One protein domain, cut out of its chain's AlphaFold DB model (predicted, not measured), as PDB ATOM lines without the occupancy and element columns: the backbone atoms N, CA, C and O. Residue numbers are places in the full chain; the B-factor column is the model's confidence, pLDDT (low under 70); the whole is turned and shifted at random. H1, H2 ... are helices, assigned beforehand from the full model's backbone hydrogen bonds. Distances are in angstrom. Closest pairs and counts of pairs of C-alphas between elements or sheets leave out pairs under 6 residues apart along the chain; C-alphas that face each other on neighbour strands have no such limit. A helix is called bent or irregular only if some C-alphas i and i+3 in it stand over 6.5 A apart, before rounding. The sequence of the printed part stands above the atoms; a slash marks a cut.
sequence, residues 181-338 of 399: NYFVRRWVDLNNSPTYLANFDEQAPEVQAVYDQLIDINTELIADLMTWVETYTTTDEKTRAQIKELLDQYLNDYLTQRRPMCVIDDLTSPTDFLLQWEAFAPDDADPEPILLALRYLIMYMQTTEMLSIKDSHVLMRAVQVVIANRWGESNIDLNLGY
ATOM      1  N   ASN A 181     126.053 120.560  98.404       88.06
ATOM      2  CA  ASN A 181     125.281 121.715  98.869       88.06
ATOM      3  C   ASN A 181     124.400 122.321  97.753       88.06
ATOM      4  O   ASN A 181     124.811 122.388  96.593       88.06
ATOM      5  N   TYR A 182     123.191 122.768  98.111       89.75
ATOM      6  CA  TYR A 182     122.204 123.342  97.185       89.75
ATOM      7  C   TYR A 182     122.733 124.562  96.413       89.75
ATOM      8  O   TYR A 182     122.703 124.554  95.183       89.75
ATOM      9  N   PHE A 183     123.271 125.567  97.111       89.19
ATOM     10  CA  PHE A 183     123.814 126.780  96.493       89.19
ATOM     11  C   PHE A 183     125.030 126.463  95.620       89.19
ATOM     12  O   PHE A 183     125.112 126.921  94.482       89.19
ATOM     13  N   VAL A 184     125.926 125.594  96.104       85.69
ATOM     14  CA  VAL A 184     127.101 125.150  95.333       85.69
ATOM     15  C   VAL A 184     126.685 124.477  94.030       85.69
ATOM     16  O   VAL A 184     127.265 124.775  92.990       85.69
ATOM     17  N   ARG A 185     125.674 123.600  94.048       86.62
ATOM     18  CA  ARG A 185     125.163 122.969  92.822       86.62
ATOM     19  C   ARG A 185     124.640 124.001  91.838       86.62
ATOM     20  O   ARG A 185     125.046 123.966  90.686       86.62
ATOM     21  N   ARG A 186     123.815 124.945  92.298       88.38
ATOM     22  CA  ARG A 186     123.256 125.986  91.426       88.38
ATOM     23  C   ARG A 186     124.336 126.858  90.789       88.38
ATOM     24  O   ARG A 186     124.265 127.111  89.593       88.38
ATOM     25  N   TRP A 187     125.359 127.256  91.543       85.56
ATOM     26  CA  TRP A 187     126.494 127.990  90.977       85.56
ATOM     27  C   TRP A 187     127.325 127.149  90.005       85.56
ATOM     28  O   TRP A 187     127.715 127.644  88.953       85.56
ATOM     29  N   VAL A 188     127.579 125.873  90.314       80.06
ATOM     30  CA  VAL A 188     128.300 124.963  89.407       80.06
ATOM     31  C   VAL A 188     127.512 124.737  88.115       80.06
ATOM     32  O   VAL A 188     128.108 124.714  87.041       80.06
ATOM     33  N   ASP A 189     126.193 124.582  88.194       81.69
ATOM     34  CA  ASP A 189     125.325 124.422  87.026       81.69
ATOM     35  C   ASP A 189     125.330 125.691  86.160       81.69
ATOM     36  O   ASP A 189     125.434 125.596  84.937       81.69
ATOM     37  N   LEU A 190     125.312 126.872  86.790       79.19
ATOM     38  CA  LEU A 190     125.433 128.158  86.101       79.19
ATOM     39  C   LEU A 190     126.801 128.315  85.419       79.19
ATOM     40  O   LEU A 190     126.855 128.657  84.240       79.19
ATOM     41  N   ASN A 191     127.897 128.000  86.118       71.50
ATOM     42  CA  ASN A 191     129.265 128.110  85.595       71.50
ATOM     43  C   ASN A 191     129.525 127.123  84.433       71.50
ATOM     44  O   ASN A 191     130.244 127.423  83.483       71.50
ATOM     45  N   ASN A 192     128.883 125.951  84.455       71.50
ATOM     46  CA  ASN A 192     128.943 124.984  83.353       71.50
ATOM     47  C   ASN A 192     127.969 125.292  82.203       71.50
ATOM     48  O   ASN A 192     127.931 124.543  81.221       71.50
ATOM     49  N   SER A 193     127.174 126.362  82.298       67.50
ATOM     50  CA  SER A 193     126.288 126.777  81.215       67.50
ATOM     51  C   SER A 193     127.117 127.184  79.986       67.50
ATOM     52  O   SER A 193     128.031 128.003  80.112       67.50
ATOM     53  N   PRO A 194     126.798 126.686  78.774       57.94
ATOM     54  CA  PRO A 194     127.489 127.074  77.538       57.94
ATOM     55  C   PRO A 194     127.518 128.591  77.308       57.94
ATOM     56  O   PRO A 194     128.437 129.100  76.670       57.94
ATOM     57  N   THR A 195     126.525 129.300  77.847       60.09
ATOM     58  CA  THR A 195     126.383 130.757  77.784       60.09
ATOM     59  C   THR A 195     127.352 131.489  78.717       60.09
ATOM     60  O   THR A 195     127.805 132.572  78.376       60.09
ATOM     61  N   TYR A 196     127.709 130.899  79.864       54.06
ATOM     62  CA  TYR A 196     128.651 131.481  80.834       54.06
ATOM     63  C   TYR A 196     130.119 131.354  80.369       54.06
ATOM     64  O   TYR A 196     130.976 132.147  80.751       54.06
ATOM     65  N   LEU A 197     130.418 130.367  79.512       48.94
ATOM     66  CA  LEU A 197     131.773 130.036  79.042       48.94
ATOM     67  C   LEU A 197     132.175 130.711  77.717       48.94
ATOM     68  O   LEU A 197     133.333 130.606  77.304       48.94
ATOM     69  N   ALA A 198     131.242 131.363  77.020       44.62
ATOM     70  CA  ALA A 198     131.514 132.046  75.759       44.62
ATOM     71  C   ALA A 198     131.853 133.516  76.032       44.62
ATOM     72  O   ALA A 198     131.102 134.179  76.733       44.62
ATOM     73  N   ASN A 199     132.979 134.000  75.481       48.62
ATOM     74  CA  ASN A 199     133.437 135.397  75.528       48.62
ATOM     75  C   ASN A 199     132.255 136.375  75.630       48.62
ATOM     76  O   ASN A 199     131.524 136.528  74.652       48.62
ATOM     77  N   PHE A 200     132.073 136.968  76.813       53.28
ATOM     78  CA  PHE A 200     130.960 137.851  77.147       53.28
ATOM     79  C   PHE A 200     130.889 139.007  76.141       53.28
ATOM     80  O   PHE A 200     131.617 139.990  76.258       53.28
ATOM     81  N   ASP A 201     130.015 138.900  75.144       55.50
ATOM     82  CA  ASP A 201     129.430 140.094  74.550       55.50
ATOM     83  C   ASP A 201     128.402 140.589  75.568       55.50
ATOM     84  O   ASP A 201     127.297 140.054  75.657       55.50
ATOM     85  N   GLU A 202     128.809 141.539  76.414       54.75
ATOM     86  CA  GLU A 202     128.018 142.055  77.542       54.75
ATOM     87  C   GLU A 202     126.624 142.558  77.131       54.75
ATOM     88  O   GLU A 202     125.745 142.694  77.977       54.75
ATOM     89  N   GLN A 203     126.394 142.812  75.837       57.38
ATOM     90  CA  GLN A 203     125.119 143.291  75.301       57.38
ATOM     91  C   GLN A 203     124.163 142.170  74.857       57.38
ATOM     92  O   GLN A 203     123.039 142.458  74.436       57.38
ATOM     93  N   ALA A 204     124.573 140.901  74.932       61.75
ATOM     94  CA  ALA A 204     123.732 139.775  74.543       61.75
ATOM     95  C   ALA A 204     122.623 139.509  75.591       61.75
ATOM     96  O   ALA A 204     122.914 139.381  76.782       61.75
ATOM     97  N   PRO A 205     121.344 139.361  75.193       62.62
ATOM     98  CA  PRO A 205     120.249 139.047  76.121       62.62
ATOM     99  C   PRO A 205     120.476 137.767  76.937       62.62
ATOM    100  O   PRO A 205     120.035 137.657  78.080       62.62
ATOM    101  N   GLU A 206     121.177 136.791  76.361       67.69
ATOM    102  CA  GLU A 206     121.520 135.530  77.014       67.69
ATOM    103  C   GLU A 206     122.506 135.724  78.176       67.69
ATOM    104  O   GLU A 206     122.475 134.954  79.135       67.69
ATOM    105  N   VAL A 207     123.337 136.769  78.122       67.19
ATOM    106  CA  VAL A 207     124.253 137.165  79.199       67.19
ATOM    107  C   VAL A 207     123.480 137.821  80.348       67.19
ATOM    108  O   VAL A 207     123.711 137.481  81.507       67.19
ATOM    109  N   GLN A 208     122.492 138.672  80.049       75.19
ATOM    110  CA  GLN A 208     121.630 139.263  81.081       75.19
ATOM    111  C   GLN A 208     120.868 138.194  81.876       75.19
ATOM    112  O   GLN A 208     120.822 138.254  83.099       75.19
ATOM    113  N   ALA A 209     120.349 137.161  81.210       79.19
ATOM    114  CA  ALA A 209     119.648 136.069  81.891       79.19
ATOM    115  C   ALA A 209     120.550 135.277  82.859       79.19
ATOM    116  O   ALA A 209     120.072 134.738  83.857       79.19
ATOM    117  N   VAL A 210     121.850 135.189  82.567       78.12
ATOM    118  CA  VAL A 210     122.847 134.566  83.447       78.12
ATOM    119  C   VAL A 210     123.132 135.461  84.655       78.12
ATOM    120  O   VAL A 210     123.218 134.951  85.772       78.12
ATOM    121  N   TYR A 211     123.216 136.780  84.454       79.31
ATOM    122  CA  TYR A 211     123.332 137.747  85.547       79.31
ATOM    123  C   TYR A 211     122.118 137.715  86.475       79.31
ATOM    124  O   TYR A 211     122.290 137.605  87.686       79.31
ATOM    125  N   ASP A 212     120.907 137.719  85.920       84.81
ATOM    126  CA  ASP A 212     119.668 137.651  86.699       84.81
ATOM    127  C   ASP A 212     119.623 136.365  87.543       84.81
ATOM    128  O   ASP A 212     119.328 136.406  88.735       84.81
ATOM    129  N   GLN A 213     120.023 135.223  86.969       86.38
ATOM    130  CA  GLN A 213     120.124 133.962  87.711       86.38
ATOM    131  C   GLN A 213     121.169 134.003  88.831       86.38
ATOM    132  O   GLN A 213     120.954 133.395  89.881       86.38
ATOM    133  N   LEU A 214     122.300 134.684  88.626       86.25
ATOM    134  CA  LEU A 214     123.320 134.839  89.663       86.25
ATOM    135  C   LEU A 214     122.795 135.693  90.826       86.25
ATOM    136  O   LEU A 214     122.944 135.293  91.982       86.25
ATOM    137  N   ILE A 215     122.114 136.802  90.516       88.88
ATOM    138  CA  ILE A 215     121.464 137.680  91.503       88.88
ATOM    139  C   ILE A 215     120.403 136.912  92.289       88.88
ATOM    140  O   ILE A 215     120.352 137.020  93.516       88.88
ATOM    141  N   ASP A 216     119.594 136.090  91.619       91.06
ATOM    142  CA  ASP A 216     118.582 135.259  92.274       91.06
ATOM    143  C   ASP A 216     119.216 134.281  93.276       91.06
ATOM    144  O   ASP A 216     118.790 134.207  94.432       91.06
ATOM    145  N   ILE A 217     120.277 133.563  92.875       91.56
ATOM    146  CA  ILE A 217     120.982 132.622  93.764       91.56
ATOM    147  C   ILE A 217     121.584 133.356  94.969       91.56
ATOM    148  O   ILE A 217     121.468 132.888  96.104       91.56
ATOM    149  N   ASN A 218     122.222 134.502  94.738       91.50
ATOM    150  CA  ASN A 218     122.836 135.303  95.792       91.50
ATOM    151  C   ASN A 218     121.789 135.885  96.750       91.50
ATOM    152  O   ASN A 218     122.004 135.905  97.960       91.50
ATOM    153  N   THR A 219     120.632 136.304  96.238       92.94
ATOM    154  CA  THR A 219     119.522 136.811  97.056       92.94
ATOM    155  C   THR A 219     118.963 135.719  97.968       92.94
ATOM    156  O   THR A 219     118.732 135.965  99.155       92.94
ATOM    157  N   GLU A 220     118.800 134.495  97.453       94.62
ATOM    158  CA  GLU A 220     118.425 133.331  98.267       94.62
ATOM    159  C   GLU A 220     119.484 133.023  99.338       94.62
ATOM    160  O   GLU A 220     119.134 132.786 100.494       94.62
ATOM    161  N   LEU A 221     120.773 133.079  98.981       94.19
ATOM    162  CA  LEU A 221     121.877 132.867  99.919       94.19
ATOM    163  C   LEU A 221     121.856 133.890 101.059       94.19
ATOM    164  O   LEU A 221     121.996 133.512 102.221       94.19
ATOM    165  N   ILE A 222     121.681 135.177 100.740       95.25
ATOM    166  CA  ILE A 222     121.615 136.251 101.738       95.25
ATOM    167  C   ILE A 222     120.423 136.026 102.672       95.25
ATOM    168  O   ILE A 222     120.563 136.185 103.883       95.25
ATOM    169  N   ALA A 223     119.260 135.637 102.147       95.50
ATOM    170  CA  ALA A 223     118.076 135.372 102.965       95.50
ATOM    171  C   ALA A 223     118.285 134.199 103.942       95.50
ATOM    172  O   ALA A 223     117.930 134.300 105.122       95.50
ATOM    173  N   ASP A 224     118.897 133.108 103.476       95.44
ATOM    174  CA  ASP A 224     119.193 131.937 104.308       95.44
ATOM    175  C   ASP A 224     120.258 132.262 105.371       95.44
ATOM    176  O   ASP A 224     120.084 131.990 106.562       95.44
ATOM    177  N   LEU A 225     121.309 132.989 104.978       94.44
ATOM    178  CA  LEU A 225     122.330 133.502 105.890       94.44
ATOM    179  C   LEU A 225     121.723 134.426 106.953       94.44
ATOM    180  O   LEU A 225     122.081 134.318 108.122       94.44
ATOM    181  N   MET A 226     120.788 135.309 106.599       95.06
ATOM    182  CA  MET A 226     120.115 136.190 107.563       95.06
ATOM    183  C   MET A 226     119.259 135.423 108.568       95.06
ATOM    184  O   MET A 226     119.281 135.756 109.753       95.06
ATOM    185  N   THR A 227     118.603 134.347 108.134       93.50
ATOM    186  CA  THR A 227     117.897 133.427 109.040       93.50
ATOM    187  C   THR A 227     118.878 132.743 109.995       93.50
ATOM    188  O   THR A 227     118.625 132.638 111.200       93.50
ATOM    189  N   TRP A 228     120.036 132.318 109.485       92.69
ATOM    190  CA  TRP A 228     121.104 131.740 110.298       92.69
ATOM    191  C   TRP A 228     121.675 132.752 111.306       92.69
ATOM    192  O   TRP A 228     121.817 132.422 112.483       92.69
ATOM    193  N   VAL A 229     121.936 133.998 110.898       86.69
ATOM    194  CA  VAL A 229     122.432 135.064 111.788       86.69
ATOM    195  C   VAL A 229     121.424 135.356 112.898       86.69
ATOM    196  O   VAL A 229     121.818 135.453 114.058       86.69
ATOM    197  N   GLU A 230     120.133 135.455 112.580       87.19
ATOM    198  CA  GLU A 230     119.078 135.656 113.580       87.19
ATOM    199  C   GLU A 230     118.986 134.490 114.577       87.19
ATOM    200  O   GLU A 230     118.767 134.707 115.767       87.19
ATOM    201  N   THR A 231     119.196 133.259 114.107       84.00
ATOM    202  CA  THR A 231     119.070 132.048 114.931       84.00
ATOM    203  C   THR A 231     120.281 131.817 115.836       84.00
ATOM    204  O   THR A 231     120.127 131.371 116.973       84.00
ATOM    205  N   TYR A 232     121.492 132.081 115.335       78.50
ATOM    206  CA  TYR A 232     122.740 131.631 115.961       78.50
ATOM    207  C   TYR A 232     123.630 132.764 116.486       78.50
ATOM    208  O   TYR A 232     124.714 132.492 117.002       78.50
ATOM    209  N   THR A 233     123.201 134.026 116.391       76.00
ATOM    210  CA  THR A 233     123.973 135.180 116.882       76.00
ATOM    211  C   THR A 233     123.115 136.125 117.726       76.00
ATOM    212  O   THR A 233     121.891 136.112 117.653       76.00
ATOM    213  N   THR A 234     123.757 136.984 118.520       77.50
ATOM    214  CA  THR A 234     123.089 138.025 119.324       77.50
ATOM    215  C   THR A 234     123.036 139.385 118.617       77.50
ATOM    216  O   THR A 234     122.859 140.411 119.270       77.50
ATOM    217  N   THR A 235     123.242 139.408 117.299       78.50
ATOM    218  CA  THR A 235     123.304 140.632 116.486       78.50
ATOM    219  C   THR A 235     121.955 141.337 116.489       78.50
ATOM    220  O   THR A 235     120.945 140.695 116.207       78.50
ATOM    221  N   ASP A 236     121.907 142.634 116.788       87.06
ATOM    222  CA  ASP A 236     120.658 143.401 116.813       87.06
ATOM    223  C   ASP A 236     120.095 143.667 115.403       87.06
ATOM    224  O   ASP A 236     120.781 143.526 114.391       87.06
ATOM    225  N   GLU A 237     118.824 144.062 115.327       88.62
ATOM    226  CA  GLU A 237     118.105 144.253 114.061       88.62
ATOM    227  C   GLU A 237     118.739 145.308 113.144       88.62
ATOM    228  O   GLU A 237     118.799 145.100 111.931       88.62
ATOM    229  N   LYS A 238     119.260 146.409 113.705       89.62
ATOM    230  CA  LYS A 238     119.901 147.470 112.919       89.62
ATOM    231  C   LYS A 238     121.186 146.945 112.284       89.62
ATOM    232  O   LYS A 238     121.395 147.129 111.086       89.62
ATOM    233  N   THR A 239     122.005 146.247 113.065       83.69
ATOM    234  CA  THR A 239     123.251 145.647 112.574       83.69
ATOM    235  C   THR A 239     122.975 144.549 111.543       83.69
ATOM    236  O   THR A 239     123.645 144.490 110.515       83.69
ATOM    237  N   ARG A 240     121.933 143.724 111.732       89.06
ATOM    238  CA  ARG A 240     121.516 142.725 110.729       89.06
ATOM    239  C   ARG A 240     121.091 143.364 109.406       89.06
ATOM    240  O   ARG A 240     121.477 142.867 108.351       89.06
ATOM    241  N   ALA A 241     120.338 144.465 109.446       90.44
ATOM    242  CA  ALA A 241     119.955 145.193 108.237       90.44
ATOM    243  C   ALA A 241     121.186 145.722 107.480       90.44
ATOM    244  O   ALA A 241     121.266 145.569 106.263       90.44
ATOM    245  N   GLN A 242     122.170 146.256 108.208       89.38
ATOM    246  CA  GLN A 242     123.428 146.732 107.634       89.38
ATOM    247  C   GLN A 242     124.264 145.594 107.028       89.38
ATOM    248  O   GLN A 242     124.777 145.726 105.920       89.38
ATOM    249  N   ILE A 243     124.362 144.446 107.708       89.12
ATOM    250  CA  ILE A 243     125.039 143.255 107.172       89.12
ATOM    251  C   ILE A 243     124.390 142.809 105.863       89.12
ATOM    252  O   ILE A 243     125.096 142.507 104.905       89.12
ATOM    253  N   LYS A 244     123.054 142.771 105.811       93.69
ATOM    254  CA  LYS A 244     122.322 142.382 104.603       93.69
ATOM    255  C   LYS A 244     122.680 143.283 103.419       93.69
ATOM    256  O   LYS A 244     122.956 142.768 102.344       93.69
ATOM    257  N   GLU A 245     122.687 144.599 103.623       92.00
ATOM    258  CA  GLU A 245     123.038 145.579 102.588       92.00
ATOM    259  C   GLU A 245     124.481 145.398 102.095       92.00
ATOM    260  O   GLU A 245     124.732 145.383 100.895       92.00
ATOM    261  N   LEU A 246     125.426 145.176 103.007       90.50
ATOM    262  CA  LEU A 246     126.834 144.966 102.660       90.50
ATOM    263  C   LEU A 246     127.074 143.645 101.918       90.50
ATOM    264  O   LEU A 246     127.910 143.582 101.016       90.50
ATOM    265  N   LEU A 247     126.334 142.589 102.263       92.06
ATOM    266  CA  LEU A 247     126.368 141.332 101.517       92.06
ATOM    267  C   LEU A 247     125.752 141.476 100.127       92.06
ATOM    268  O   LEU A 247     126.257 140.862  99.192       92.06
ATOM    269  N   ASP A 248     124.705 142.285  99.982       91.88
ATOM    270  CA  ASP A 248     124.109 142.600  98.684       91.88
ATOM    271  C   ASP A 248     125.106 143.366  97.800       91.88
ATOM    272  O   ASP A 248     125.393 142.943  96.682       91.88
ATOM    273  N   GLN A 249     125.770 144.390  98.346       89.00
ATOM    274  CA  GLN A 249     126.843 145.113  97.653       89.00
ATOM    275  C   GLN A 249     127.997 144.187  97.242       89.00
ATOM    276  O   GLN A 249     128.537 144.288  96.141       89.00
ATOM    277  N   TYR A 250     128.390 143.250  98.106       89.12
ATOM    278  CA  TYR A 250     129.454 142.308  97.779       89.12
ATOM    279  C   TYR A 250     129.027 141.278  96.716       89.12
ATOM    280  O   TYR A 250     129.716 141.084  95.715       89.12
ATOM    281  N   LEU A 251     127.898 140.599  96.906       89.31
ATOM    282  CA  LEU A 251     127.488 139.476  96.057       89.31
ATOM    283  C   LEU A 251     126.826 139.939  94.747       89.31
ATOM    284  O   LEU A 251     127.109 139.396  93.677       89.31
ATOM    285  N   ASN A 252     125.968 140.953  94.811       88.38
ATOM    286  CA  ASN A 252     125.141 141.389  93.688       88.38
ATOM    287  C   ASN A 252     125.705 142.607  92.954       88.38
ATOM    288  O   ASN A 252     125.614 142.651  91.730       88.38
ATOM    289  N   ASP A 253     126.367 143.546  93.632       83.69
ATOM    290  CA  ASP A 253     127.007 144.661  92.918       83.69
ATOM    291  C   ASP A 253     128.435 144.307  92.496       83.69
ATOM    292  O   ASP A 253     128.816 144.463  91.334       83.69
ATOM    293  N   TYR A 254     129.247 143.776  93.408       82.94
ATOM    294  CA  TYR A 254     130.650 143.508  93.114       82.94
ATOM    295  C   TYR A 254     130.866 142.213  92.318       82.94
ATOM    296  O   TYR A 254     131.371 142.273  91.193       82.94
ATOM    297  N   LEU A 255     130.482 141.049  92.856       79.38
ATOM    298  CA  LEU A 255     130.732 139.758  92.193       79.38
ATOM    299  C   LEU A 255     129.893 139.540  90.934       79.38
ATOM    300  O   LEU A 255     130.305 138.815  90.037       79.38
ATOM    301  N   THR A 256     128.717 140.150  90.841       76.50
ATOM    302  CA  THR A 256     127.888 139.987  89.644       76.50
ATOM    303  C   THR A 256     128.236 141.049  88.602       76.50
ATOM    304  O   THR A 256     128.586 140.685  87.489       76.50
ATOM    305  N   GLN A 257     128.199 142.346  88.936       65.62
ATOM    306  CA  GLN A 257     128.294 143.401  87.911       65.62
ATOM    307  C   GLN A 257     129.732 143.783  87.555       65.62
ATOM    308  O   GLN A 257     130.024 144.054  86.395       65.62
ATOM    309  N   ARG A 258     130.644 143.826  88.534       61.41
ATOM    310  CA  ARG A 258     132.045 144.213  88.275       61.41
ATOM    311  C   ARG A 258     132.926 143.023  87.918       61.41
ATOM    312  O   ARG A 258     133.975 143.195  87.301       61.41
ATOM    313  N   ARG A 259     132.545 141.827  88.370       61.69
ATOM    314  CA  ARG A 259     133.406 140.644  88.388       61.69
ATOM    315  C   ARG A 259     132.625 139.346  88.169       61.69
ATOM    316  O   ARG A 259     132.758 138.514  89.051       61.69
ATOM    317  N   PRO A 260     131.882 139.135  87.058       63.09
ATOM    318  CA  PRO A 260     130.957 138.005  86.846       63.09
ATOM    319  C   PRO A 260     131.495 136.661  87.362       63.09
ATOM    320  O   PRO A 260     132.135 135.895  86.635       63.09
ATOM    321  N   MET A 261     131.261 136.372  88.638       69.62
ATOM    322  CA  MET A 261     131.853 135.260  89.376       69.62
ATOM    323  C   MET A 261     130.892 134.832  90.472       69.62
ATOM    324  O   MET A 261     130.237 135.645  91.121       69.62
ATOM    325  N   CYS A 262     130.844 133.531  90.715       74.06
ATOM    326  CA  CYS A 262     130.215 132.995  91.907       74.06
ATOM    327  C   CYS A 262     131.224 133.023  93.064       74.06
ATOM    328  O   CYS A 262     132.433 132.921  92.851       74.06
ATOM    329  N   VAL A 263     130.743 133.041  94.313       71.38
ATOM    330  CA  VAL A 263     131.606 132.962  95.516       71.38
ATOM    331  C   VAL A 263     132.534 131.732  95.493       71.38
ATOM    332  O   VAL A 263     133.609 131.741  96.083       71.38
ATOM    333  N   ILE A 264     132.142 130.674  94.779       72.50
ATOM    334  CA  ILE A 264     132.905 129.424  94.659       72.50
ATOM    335  C   ILE A 264     134.034 129.459  93.618       72.50
ATOM    336  O   ILE A 264     134.846 128.533  93.566       72.50
ATOM    337  N   ASP A 265     134.099 130.494  92.781       72.69
ATOM    338  CA  ASP A 265     135.101 130.577  91.717       72.69
ATOM    339  C   ASP A 265     136.441 131.113  92.227       72.69
ATOM    340  O   ASP A 265     137.486 130.822  91.635       72.69
ATOM    341  N   ASP A 266     136.422 131.885  93.320       75.50
ATOM    342  CA  ASP A 266     137.598 132.602  93.798       75.50
ATOM    343  C   ASP A 266     137.661 132.782  95.325       75.50
ATOM    344  O   ASP A 266     136.987 133.642  95.897       75.50
ATOM    345  N   LEU A 267     138.564 132.038  95.976       72.00
ATOM    346  CA  LEU A 267     138.860 132.121  97.415       72.00
ATOM    347  C   LEU A 267     139.388 133.483  97.873       72.00
ATOM    348  O   LEU A 267     139.458 133.732  99.070       72.00
ATOM    349  N   THR A 268     139.802 134.352  96.958       72.88
ATOM    350  CA  THR A 268     140.359 135.667  97.290       72.88
ATOM    351  C   THR A 268     139.415 136.820  96.975       72.88
ATOM    352  O   THR A 268     139.703 137.962  97.335       72.88
ATOM    353  N   SER A 269     138.242 136.530  96.407       78.50
ATOM    354  CA  SER A 269     137.254 137.547  96.048       78.50
ATOM    355  C   SER A 269     136.811 138.461  97.208       78.50
ATOM    356  O   SER A 269     136.713 139.666  96.966       78.50
ATOM    357  N   PRO A 270     136.672 138.006  98.478       79.50
ATOM    358  CA  PRO A 270     136.385 138.922  99.585       79.50
ATOM    359  C   PRO A 270     137.527 139.902  99.868       79.50
ATOM    360  O   PRO A 270     137.290 141.046 100.240       79.50
ATOM    361  N   THR A 271     138.780 139.471  99.692       75.81
ATOM    362  CA  THR A 271     139.942 140.348  99.905       75.81
ATOM    363  C   THR A 271     140.105 141.371  98.792       75.81
ATOM    364  O   THR A 271     140.410 142.522  99.088       75.81
ATOM    365  N   ASP A 272     139.852 140.983  97.538       75.19
ATOM    366  CA  ASP A 272     139.844 141.918  96.409       75.19
ATOM    367  C   ASP A 272     138.733 142.960  96.576       75.19
ATOM    368  O   ASP A 272     138.957 144.145  96.337       75.19
ATOM    369  N   PHE A 273     137.554 142.535  97.044       80.31
ATOM    370  CA  PHE A 273     136.464 143.447  97.363       80.31
ATOM    371  C   PHE A 273     136.862 144.453  98.443       80.31
ATOM    372  O   PHE A 273     136.687 145.645  98.232       80.31
ATOM    373  N   LEU A 274     137.445 144.007  99.561       77.06
ATOM    374  CA  LEU A 274     137.872 144.902 100.645       77.06
ATOM    375  C   LEU A 274     138.919 145.928 100.199       77.06
ATOM    376  O   LEU A 274     138.826 147.094 100.573       77.06
ATOM    377  N   LEU A 275     139.888 145.510  99.380       73.00
ATOM    378  CA  LEU A 275     140.921 146.401  98.842       73.00
ATOM    379  C   LEU A 275     140.343 147.464  97.894       73.00
ATOM    380  O   LEU A 275     140.908 148.548  97.779       73.00
ATOM    381  N   GLN A 276     139.218 147.173  97.233       71.56
ATOM    382  CA  GLN A 276     138.514 148.125  96.371       71.56
ATOM    383  C   GLN A 276     137.485 148.964  97.128       71.56
ATOM    384  O   GLN A 276     137.307 150.130  96.798       71.56
ATOM    385  N   TRP A 277     136.813 148.392  98.125       70.88
ATOM    386  CA  TRP A 277     135.760 149.039  98.905       70.88
ATOM    387  C   TRP A 277     136.248 150.353  99.516       70.88
ATOM    388  O   TRP A 277     135.564 151.362  99.391       70.88
ATOM    389  N   GLU A 278     137.471 150.379 100.048       55.31
ATOM    390  CA  GLU A 278     138.091 151.594 100.592       55.31
ATOM    391  C   GLU A 278     138.364 152.670  99.531       55.31
ATOM    392  O   GLU A 278     138.155 153.848  99.791       55.31
ATOM    393  N   ALA A 279     138.751 152.293  98.305       56.75
ATOM    394  CA  ALA A 279     138.949 153.259  97.217       56.75
ATOM    395  C   ALA A 279     137.650 153.996  96.833       56.75
ATOM    396  O   ALA A 279     137.698 155.055  96.206       56.75
ATOM    397  N   PHE A 280     136.495 153.433  97.203       52.19
ATOM    398  CA  PHE A 280     135.172 154.023  97.017       52.19
ATOM    399  C   PHE A 280     134.537 154.520  98.328       52.19
ATOM    400  O   PHE A 280     133.477 155.148  98.272       52.19
ATOM    401  N   ALA A 281     135.149 154.255  99.487       56.78
ATOM    402  CA  ALA A 281     134.624 154.632 100.794       56.78
ATOM    403  C   ALA A 281     135.214 155.981 101.263       56.78
ATOM    404  O   ALA A 281     136.369 156.284 100.966       56.78
ATOM    405  N   PRO A 282     134.440 156.819 101.975       58.09
ATOM    406  CA  PRO A 282     134.931 158.082 102.534       58.09
ATOM    407  C   PRO A 282     136.055 157.932 103.567       58.09
ATOM    408  O   PRO A 282     136.198 156.888 104.200       58.09
ATOM    409  N   ASP A 283     136.736 159.051 103.833       52.88
ATOM    410  CA  ASP A 283     137.817 159.228 104.817       52.88
ATOM    411  C   ASP A 283     137.449 158.806 106.263       52.88
ATOM    412  O   ASP A 283     138.336 158.515 107.064       52.88
ATOM    413  N   ASP A 284     136.151 158.774 106.597       58.28
ATOM    414  CA  ASP A 284     135.595 158.425 107.915       58.28
ATOM    415  C   ASP A 284     134.939 157.011 107.964       58.28
ATOM    416  O   ASP A 284     134.181 156.722 108.894       58.28
ATOM    417  N   ALA A 285     135.123 156.132 106.962       64.38
ATOM    418  CA  ALA A 285     134.353 154.880 106.879       64.38
ATOM    419  C   ALA A 285     134.887 153.761 107.797       64.38
ATOM    420  O   ALA A 285     135.931 153.166 107.545       64.38
ATOM    421  N   ASP A 286     134.112 153.434 108.832       69.44
ATOM    422  CA  ASP A 286     134.359 152.295 109.720       69.44
ATOM    423  C   ASP A 286     134.281 150.957 108.946       69.44
ATOM    424  O   ASP A 286     133.222 150.646 108.383       69.44
ATOM    425  N   PRO A 287     135.365 150.154 108.890       71.81
ATOM    426  CA  PRO A 287     135.365 148.860 108.216       71.81
ATOM    427  C   PRO A 287     134.657 147.760 109.025       71.81
ATOM    428  O   PRO A 287     134.311 146.722 108.458       71.81
ATOM    429  N   GLU A 288     134.408 147.945 110.326       74.25
ATOM    430  CA  GLU A 288     133.842 146.912 111.206       74.25
ATOM    431  C   GLU A 288     132.561 146.253 110.643       74.25
ATOM    432  O   GLU A 288     132.487 145.016 110.629       74.25
ATOM    433  N   PRO A 289     131.586 146.995 110.077       78.25
ATOM    434  CA  PRO A 289     130.370 146.401 109.531       78.25
ATOM    435  C   PRO A 289     130.608 145.474 108.333       78.25
ATOM    436  O   PRO A 289     129.984 144.412 108.250       78.25
ATOM    437  N   ILE A 290     131.510 145.832 107.407       79.19
ATOM    438  CA  ILE A 290     131.787 144.986 106.235       79.19
ATOM    439  C   ILE A 290     132.601 143.756 106.623       79.19
ATOM    440  O   ILE A 290     132.354 142.653 106.130       79.19
ATOM    441  N   LEU A 291     133.514 143.911 107.580       77.62
ATOM    442  CA  LEU A 291     134.265 142.794 108.133       77.62
ATOM    443  C   LEU A 291     133.345 141.804 108.850       77.62
ATOM    444  O   LEU A 291     133.486 140.591 108.676       77.62
ATOM    445  N   LEU A 292     132.367 142.307 109.606       78.44
ATOM    446  CA  LEU A 292     131.357 141.486 110.264       78.44
ATOM    447  C   LEU A 292     130.471 140.748 109.249       78.44
ATOM    448  O   LEU A 292     130.205 139.556 109.418       78.44
ATOM    449  N   ALA A 293     130.068 141.418 108.167       86.62
ATOM    450  CA  ALA A 293     129.285 140.811 107.097       86.62
ATOM    451  C   ALA A 293     130.038 139.657 106.413       86.62
ATOM    452  O   ALA A 293     129.526 138.534 106.338       86.62
ATOM    453  N   LEU A 294     131.285 139.894 105.990       86.12
ATOM    454  CA  LEU A 294     132.129 138.863 105.383       86.12
ATOM    455  C   LEU A 294     132.408 137.715 106.357       86.12
ATOM    456  O   LEU A 294     132.381 136.551 105.960       86.12
ATOM    457  N   ARG A 295     132.604 138.012 107.647       80.69
ATOM    458  CA  ARG A 295     132.760 136.986 108.685       80.69
ATOM    459  C   ARG A 295     131.543 136.067 108.752       80.69
ATOM    460  O   ARG A 295     131.719 134.848 108.748       80.69
ATOM    461  N   TYR A 296     130.329 136.613 108.814       85.94
ATOM    462  CA  TYR A 296     129.124 135.783 108.861       85.94
ATOM    463  C   TYR A 296     128.922 134.974 107.588       85.94
ATOM    464  O   TYR A 296     128.552 133.808 107.687       85.94
ATOM    465  N   LEU A 297     129.257 135.525 106.422       89.56
ATOM    466  CA  LEU A 297     129.258 134.770 105.171       89.56
ATOM    467  C   LEU A 297     130.205 133.569 105.220       89.56
ATOM    468  O   LEU A 297     129.804 132.456 104.886       89.56
ATOM    469  N   ILE A 298     131.436 133.757 105.693       84.44
ATOM    470  CA  ILE A 298     132.428 132.679 105.783       84.44
ATOM    471  C   ILE A 298     131.999 131.613 106.796       84.44
ATOM    472  O   ILE A 298     132.085 130.418 106.505       84.44
ATOM    473  N   MET A 299     131.496 132.031 107.961       81.38
ATOM    474  CA  MET A 299     130.968 131.114 108.974       81.38
ATOM    475  C   MET A 299     129.787 130.313 108.433       81.38
ATOM    476  O   MET A 299     129.776 129.089 108.545       81.38
ATOM    477  N   TYR A 300     128.834 130.988 107.795       87.38
ATOM    478  CA  TYR A 300     127.674 130.357 107.190       87.38
ATOM    479  C   TYR A 300     128.089 129.314 106.145       87.38
ATOM    480  O   TYR A 300     127.693 128.150 106.239       87.38
ATOM    481  N   MET A 301     128.969 129.685 105.211       86.75
ATOM    482  CA  MET A 301     129.492 128.779 104.184       86.75
ATOM    483  C   MET A 301     130.237 127.579 104.775       86.75
ATOM    484  O   MET A 301     130.167 126.484 104.226       86.75
ATOM    485  N   GLN A 302     130.942 127.746 105.895       82.56
ATOM    486  CA  GLN A 302     131.558 126.620 106.596       82.56
ATOM    487  C   GLN A 302     130.500 125.715 107.245       82.56
ATOM    488  O   GLN A 302     130.572 124.496 107.102       82.56
ATOM    489  N   THR A 303     129.512 126.285 107.944       83.56
ATOM    490  CA  THR A 303     128.467 125.504 108.640       83.56
ATOM    491  C   THR A 303     127.563 124.727 107.691       83.56
ATOM    492  O   THR A 303     127.085 123.653 108.041       83.56
ATOM    493  N   THR A 304     127.360 125.243 106.481       84.69
ATOM    494  CA  THR A 304     126.565 124.603 105.426       84.69
ATOM    495  C   THR A 304     127.411 123.746 104.481       84.69
ATOM    496  O   THR A 304     126.931 123.313 103.432       84.69
ATOM    497  N   GLU A 305     128.670 123.490 104.853       82.38
ATOM    498  CA  GLU A 305     129.639 122.679 104.110       82.38
ATOM    499  C   GLU A 305     129.928 123.183 102.683       82.38
ATOM    500  O   GLU A 305     130.399 122.426 101.839       82.38
ATOM    501  N   MET A 306     129.670 124.457 102.385       84.06
ATOM    502  CA  MET A 306     130.043 125.087 101.110       84.06
ATOM    503  C   MET A 306     131.566 125.260 101.018       84.06
ATOM    504  O   MET A 306     132.154 125.003  99.965       84.06
ATOM    505  N   LEU A 307     132.190 125.652 102.137       77.56
ATOM    506  CA  LEU A 307     133.638 125.685 102.379       77.56
ATOM    507  C   LEU A 307     134.103 124.422 103.120       77.56
ATOM    508  O   LEU A 307     133.408 123.919 104.001       77.56
ATOM    509  N   SER A 308     135.343 123.985 102.870       73.88
ATOM    510  CA  SER A 308     136.060 123.157 103.846       73.88
ATOM    511  C   SER A 308     136.557 124.016 105.020       73.88
ATOM    512  O   SER A 308     136.820 125.206 104.859       73.88
ATOM    513  N   ILE A 309     136.765 123.415 106.199       71.31
ATOM    514  CA  ILE A 309     137.352 124.113 107.366       71.31
ATOM    515  C   ILE A 309     138.735 124.694 107.025       71.31
ATOM    516  O   ILE A 309     139.120 125.766 107.486       71.31
ATOM    517  N   LYS A 310     139.505 123.986 106.193       70.44
ATOM    518  CA  LYS A 310     140.824 124.444 105.759       70.44
ATOM    519  C   LYS A 310     140.713 125.719 104.923       70.44
ATOM    520  O   LYS A 310     141.467 126.660 105.161       70.44
ATOM    521  N   ASP A 311     139.787 125.749 103.970       71.62
ATOM    522  CA  ASP A 311     139.618 126.889 103.068       71.62
ATOM    523  C   ASP A 311     138.985 128.084 103.788       71.62
ATOM    524  O   ASP A 311     139.391 129.218 103.544       71.62
ATOM    525  N   SER A 312     138.080 127.847 104.749       72.50
ATOM    526  CA  SER A 312     137.538 128.921 105.590       72.50
ATOM    527  C   SER A 312     138.631 129.592 106.421       72.50
ATOM    528  O   SER A 312     138.677 130.818 106.493       72.50
ATOM    529  N   HIS A 313     139.571 128.826 106.983       69.19
ATOM    530  CA  HIS A 313     140.711 129.383 107.717       69.19
ATOM    531  C   HIS A 313     141.648 130.197 106.817       69.19
ATOM    532  O   HIS A 313     142.130 131.251 107.231       69.19
ATOM    533  N   VAL A 314     141.912 129.723 105.593       65.94
ATOM    534  CA  VAL A 314     142.722 130.465 104.612       65.94
ATOM    535  C   VAL A 314     142.050 131.793 104.274       65.94
ATOM    536  O   VAL A 314     142.704 132.832 104.332       65.94
ATOM    537  N   LEU A 315     140.746 131.771 104.003       71.50
ATOM    538  CA  LEU A 315     139.986 132.959 103.637       71.50
ATOM    539  C   LEU A 315     139.886 133.969 104.791       71.50
ATOM    540  O   LEU A 315     140.174 135.149 104.598       71.50
ATOM    541  N   MET A 316     139.574 133.512 106.008       69.50
ATOM    542  CA  MET A 316     139.571 134.367 107.203       69.50
ATOM    543  C   MET A 316     140.935 135.020 107.431       69.50
ATOM    544  O   MET A 316     141.011 136.215 107.713       69.50
ATOM    545  N   ARG A 317     142.024 134.258 107.269       64.38
ATOM    546  CA  ARG A 317     143.382 134.788 107.410       64.38
ATOM    547  C   ARG A 317     143.722 135.798 106.319       64.38
ATOM    548  O   ARG A 317     144.389 136.785 106.604       64.38
ATOM    549  N   ALA A 318     143.278 135.573 105.087       64.75
ATOM    550  CA  ALA A 318     143.494 136.511 103.992       64.75
ATOM    551  C   ALA A 318     142.800 137.856 104.275       64.75
ATOM    552  O   ALA A 318     143.424 138.907 104.141       64.75
ATOM    553  N   VAL A 319     141.559 137.821 104.776       69.75
ATOM    554  CA  VAL A 319     140.827 139.012 105.236       69.75
ATOM    555  C   VAL A 319     141.561 139.702 106.396       69.75
ATOM    556  O   VAL A 319     141.805 140.903 106.326       69.75
ATOM    557  N   GLN A 320     142.013 138.952 107.411       63.91
ATOM    558  CA  GLN A 320     142.828 139.479 108.521       63.91
ATOM    559  C   GLN A 320     144.103 140.190 108.048       63.91
ATOM    560  O   GLN A 320     144.470 141.229 108.588       63.91
ATOM    561  N   VAL A 321     144.800 139.631 107.056       61.16
ATOM    562  CA  VAL A 321     146.040 140.213 106.524       61.16
ATOM    563  C   VAL A 321     145.765 141.520 105.790       61.16
ATOM    564  O   VAL A 321     146.527 142.470 105.963       61.16
ATOM    565  N   VAL A 322     144.686 141.594 105.003       62.97
ATOM    566  CA  VAL A 322     144.259 142.855 104.377       62.97
ATOM    567  C   VAL A 322     144.012 143.910 105.448       62.97
ATOM    568  O   VAL A 322     144.547 145.009 105.340       62.97
ATOM    569  N   ILE A 323     143.312 143.539 106.524       61.81
ATOM    570  CA  ILE A 323     143.026 144.447 107.633       61.81
ATOM    571  C   ILE A 323     144.301 144.962 108.294       61.81
ATOM    572  O   ILE A 323     144.506 146.169 108.403       61.81
ATOM    573  N   ALA A 324     145.174 144.045 108.714       57.84
ATOM    574  CA  ALA A 324     146.386 144.388 109.446       57.84
ATOM    575  C   ALA A 324     147.341 145.253 108.608       57.84
ATOM    576  O   ALA A 324     147.959 146.177 109.134       57.84
ATOM    577  N   ASN A 325     147.452 144.966 107.307       55.50
ATOM    578  CA  ASN A 325     148.344 145.699 106.412       55.50
ATOM    579  C   ASN A 325     147.805 147.077 106.011       55.50
ATOM    580  O   ASN A 325     148.609 147.945 105.680       55.50
ATOM    581  N   ARG A 326     146.479 147.274 105.978       56.50
ATOM    582  CA  ARG A 326     145.864 148.501 105.443       56.50
ATOM    583  C   ARG A 326     145.324 149.438 106.519       56.50
ATOM    584  O   ARG A 326     145.631 150.621 106.459       56.50
ATOM    585  N   TRP A 327     144.636 148.926 107.537       58.62
ATOM    586  CA  TRP A 327     144.034 149.755 108.596       58.62
ATOM    587  C   TRP A 327     144.885 149.859 109.866       58.62
ATOM    588  O   TRP A 327     144.496 150.515 110.826       58.62
ATOM    589  N   GLY A 328     146.065 149.224 109.909       50.66
ATOM    590  CA  GLY A 328     146.969 149.284 111.066       50.66
ATOM    591  C   GLY A 328     146.424 148.598 112.328       50.66
ATOM    592  O   GLY A 328     147.084 148.585 113.372       50.66
ATOM    593  N   GLU A 329     145.247 147.978 112.238       50.88
ATOM    594  CA  GLU A 329     144.616 147.254 113.329       50.88
ATOM    595  C   GLU A 329     145.226 145.861 113.461       50.88
ATOM    596  O   GLU A 329     144.754 144.853 112.942       50.88
ATOM    597  N   SER A 330     146.311 145.801 114.226       40.00
ATOM    598  CA  SER A 330     147.002 144.566 114.611       40.00
ATOM    599  C   SER A 330     146.256 143.749 115.687       40.00
ATOM    600  O   SER A 330     146.858 142.890 116.330       40.00
ATOM    601  N   ASN A 331     144.958 144.016 115.903       40.41
ATOM    602  CA  ASN A 331     144.178 143.506 117.039       40.41
ATOM    603  C   ASN A 331     142.769 142.963 116.704       40.41
ATOM    604  O   ASN A 331     142.112 142.493 117.634       40.41
ATOM    605  N   ILE A 332     142.286 142.969 115.446       44.25
ATOM    606  CA  ILE A 332     140.963 142.379 115.144       44.25
ATOM    607  C   ILE A 332     141.046 140.851 115.278       44.25
ATOM    608  O   ILE A 332     141.510 140.141 114.379       44.25
ATOM    609  N   ASP A 333     140.583 140.337 116.419       45.50
ATOM    610  CA  ASP A 333     140.442 138.907 116.681       45.50
ATOM    611  C   ASP A 333     139.289 138.332 115.845       45.50
ATOM    612  O   ASP A 333     138.166 138.128 116.305       45.50
ATOM    613  N   LEU A 334     139.576 138.082 114.568       48.16
ATOM    614  CA  LEU A 334     138.717 137.306 113.679       48.16
ATOM    615  C   LEU A 334     138.867 135.790 113.918       48.16
ATOM    616  O   LEU A 334     138.383 135.016 113.087       48.16
ATOM    617  N   ASN A 335     139.526 135.331 115.001       43.19
ATOM    618  CA  ASN A 335     139.436 133.914 115.356       43.19
ATOM    619  C   ASN A 335     137.945 133.559 115.424       43.19
ATOM    620  O   ASN A 335     137.162 134.231 116.105       43.19
ATOM    621  N   LEU A 336     137.553 132.563 114.611       45.66
ATOM    622  CA  LEU A 336     136.158 132.149 114.418       45.66
ATOM    623  C   LEU A 336     135.539 131.795 115.783       45.66
ATOM    624  O   LEU A 336     136.247 131.748 116.785       45.66
ATOM    625  N   GLY A 337     134.235 131.500 115.846       35.38
ATOM    626  CA  GLY A 337     133.491 131.261 117.103       35.38
ATOM    627  C   GLY A 337     134.008 130.138 118.026       35.38
ATOM    628  O   GLY A 337     133.342 129.784 118.989       35.38
ATOM    629  N   TYR A 338     135.195 129.591 117.764       34.03
ATOM    630  CA  TYR A 338     135.880 128.528 118.479       34.03
ATOM    631  C   TYR A 338     135.856 128.653 119.998       34.03
ATOM    632  O   TYR A 338     135.694 127.621 120.631       34.03
TER     633      TYR A 338
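Overview. This is residues 181 to 338 of the 399 residues of an uncharacterized protein of Limosilactobacillus fermentum (UniProt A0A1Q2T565). Two sets of three helices cross: H1, H2 and H3 run back and forth in a bent row, and across it pack H4 and H5 of an up-and-down bundle, H4, H5 and H6, each running against the one before. The printed part has 158 residues with six named helices, H1 to H6 in order, and no named strand: all helix, compact, radius of gyration of the C-alphas 16.0 A, spans 46 by 34 by 31 A.

Arrangement. H2, residues 205 to 232, and H3, residues 237 to 258, form a hairpin, closest C-alphas Ile 215 and Asn 252, 5.7 A. H5, residues 288 to 303, touches H3 about perpendicular, 79 degrees, closest C-alphas Ile 243 and Ala 293, 4.9 A. Every O i to N i+4 pair is within hydrogen-bond range in H2 and H5; H3 has 15 of 18.

Along the chain. H1, residues 182 to 191, begins at C-alpha 182 (122.204, 123.342, 97.185). H2 is 40.6 A long. H4 is residues 269 to 280; H6, residues 309 to 326, ends at C-alpha 326 (145.864, 148.501, 105.443).

Size, cuts and confidence. The printed part has no cut. The H1 to H2 link is long. Residues 316 to 338 are under pLDDT 70.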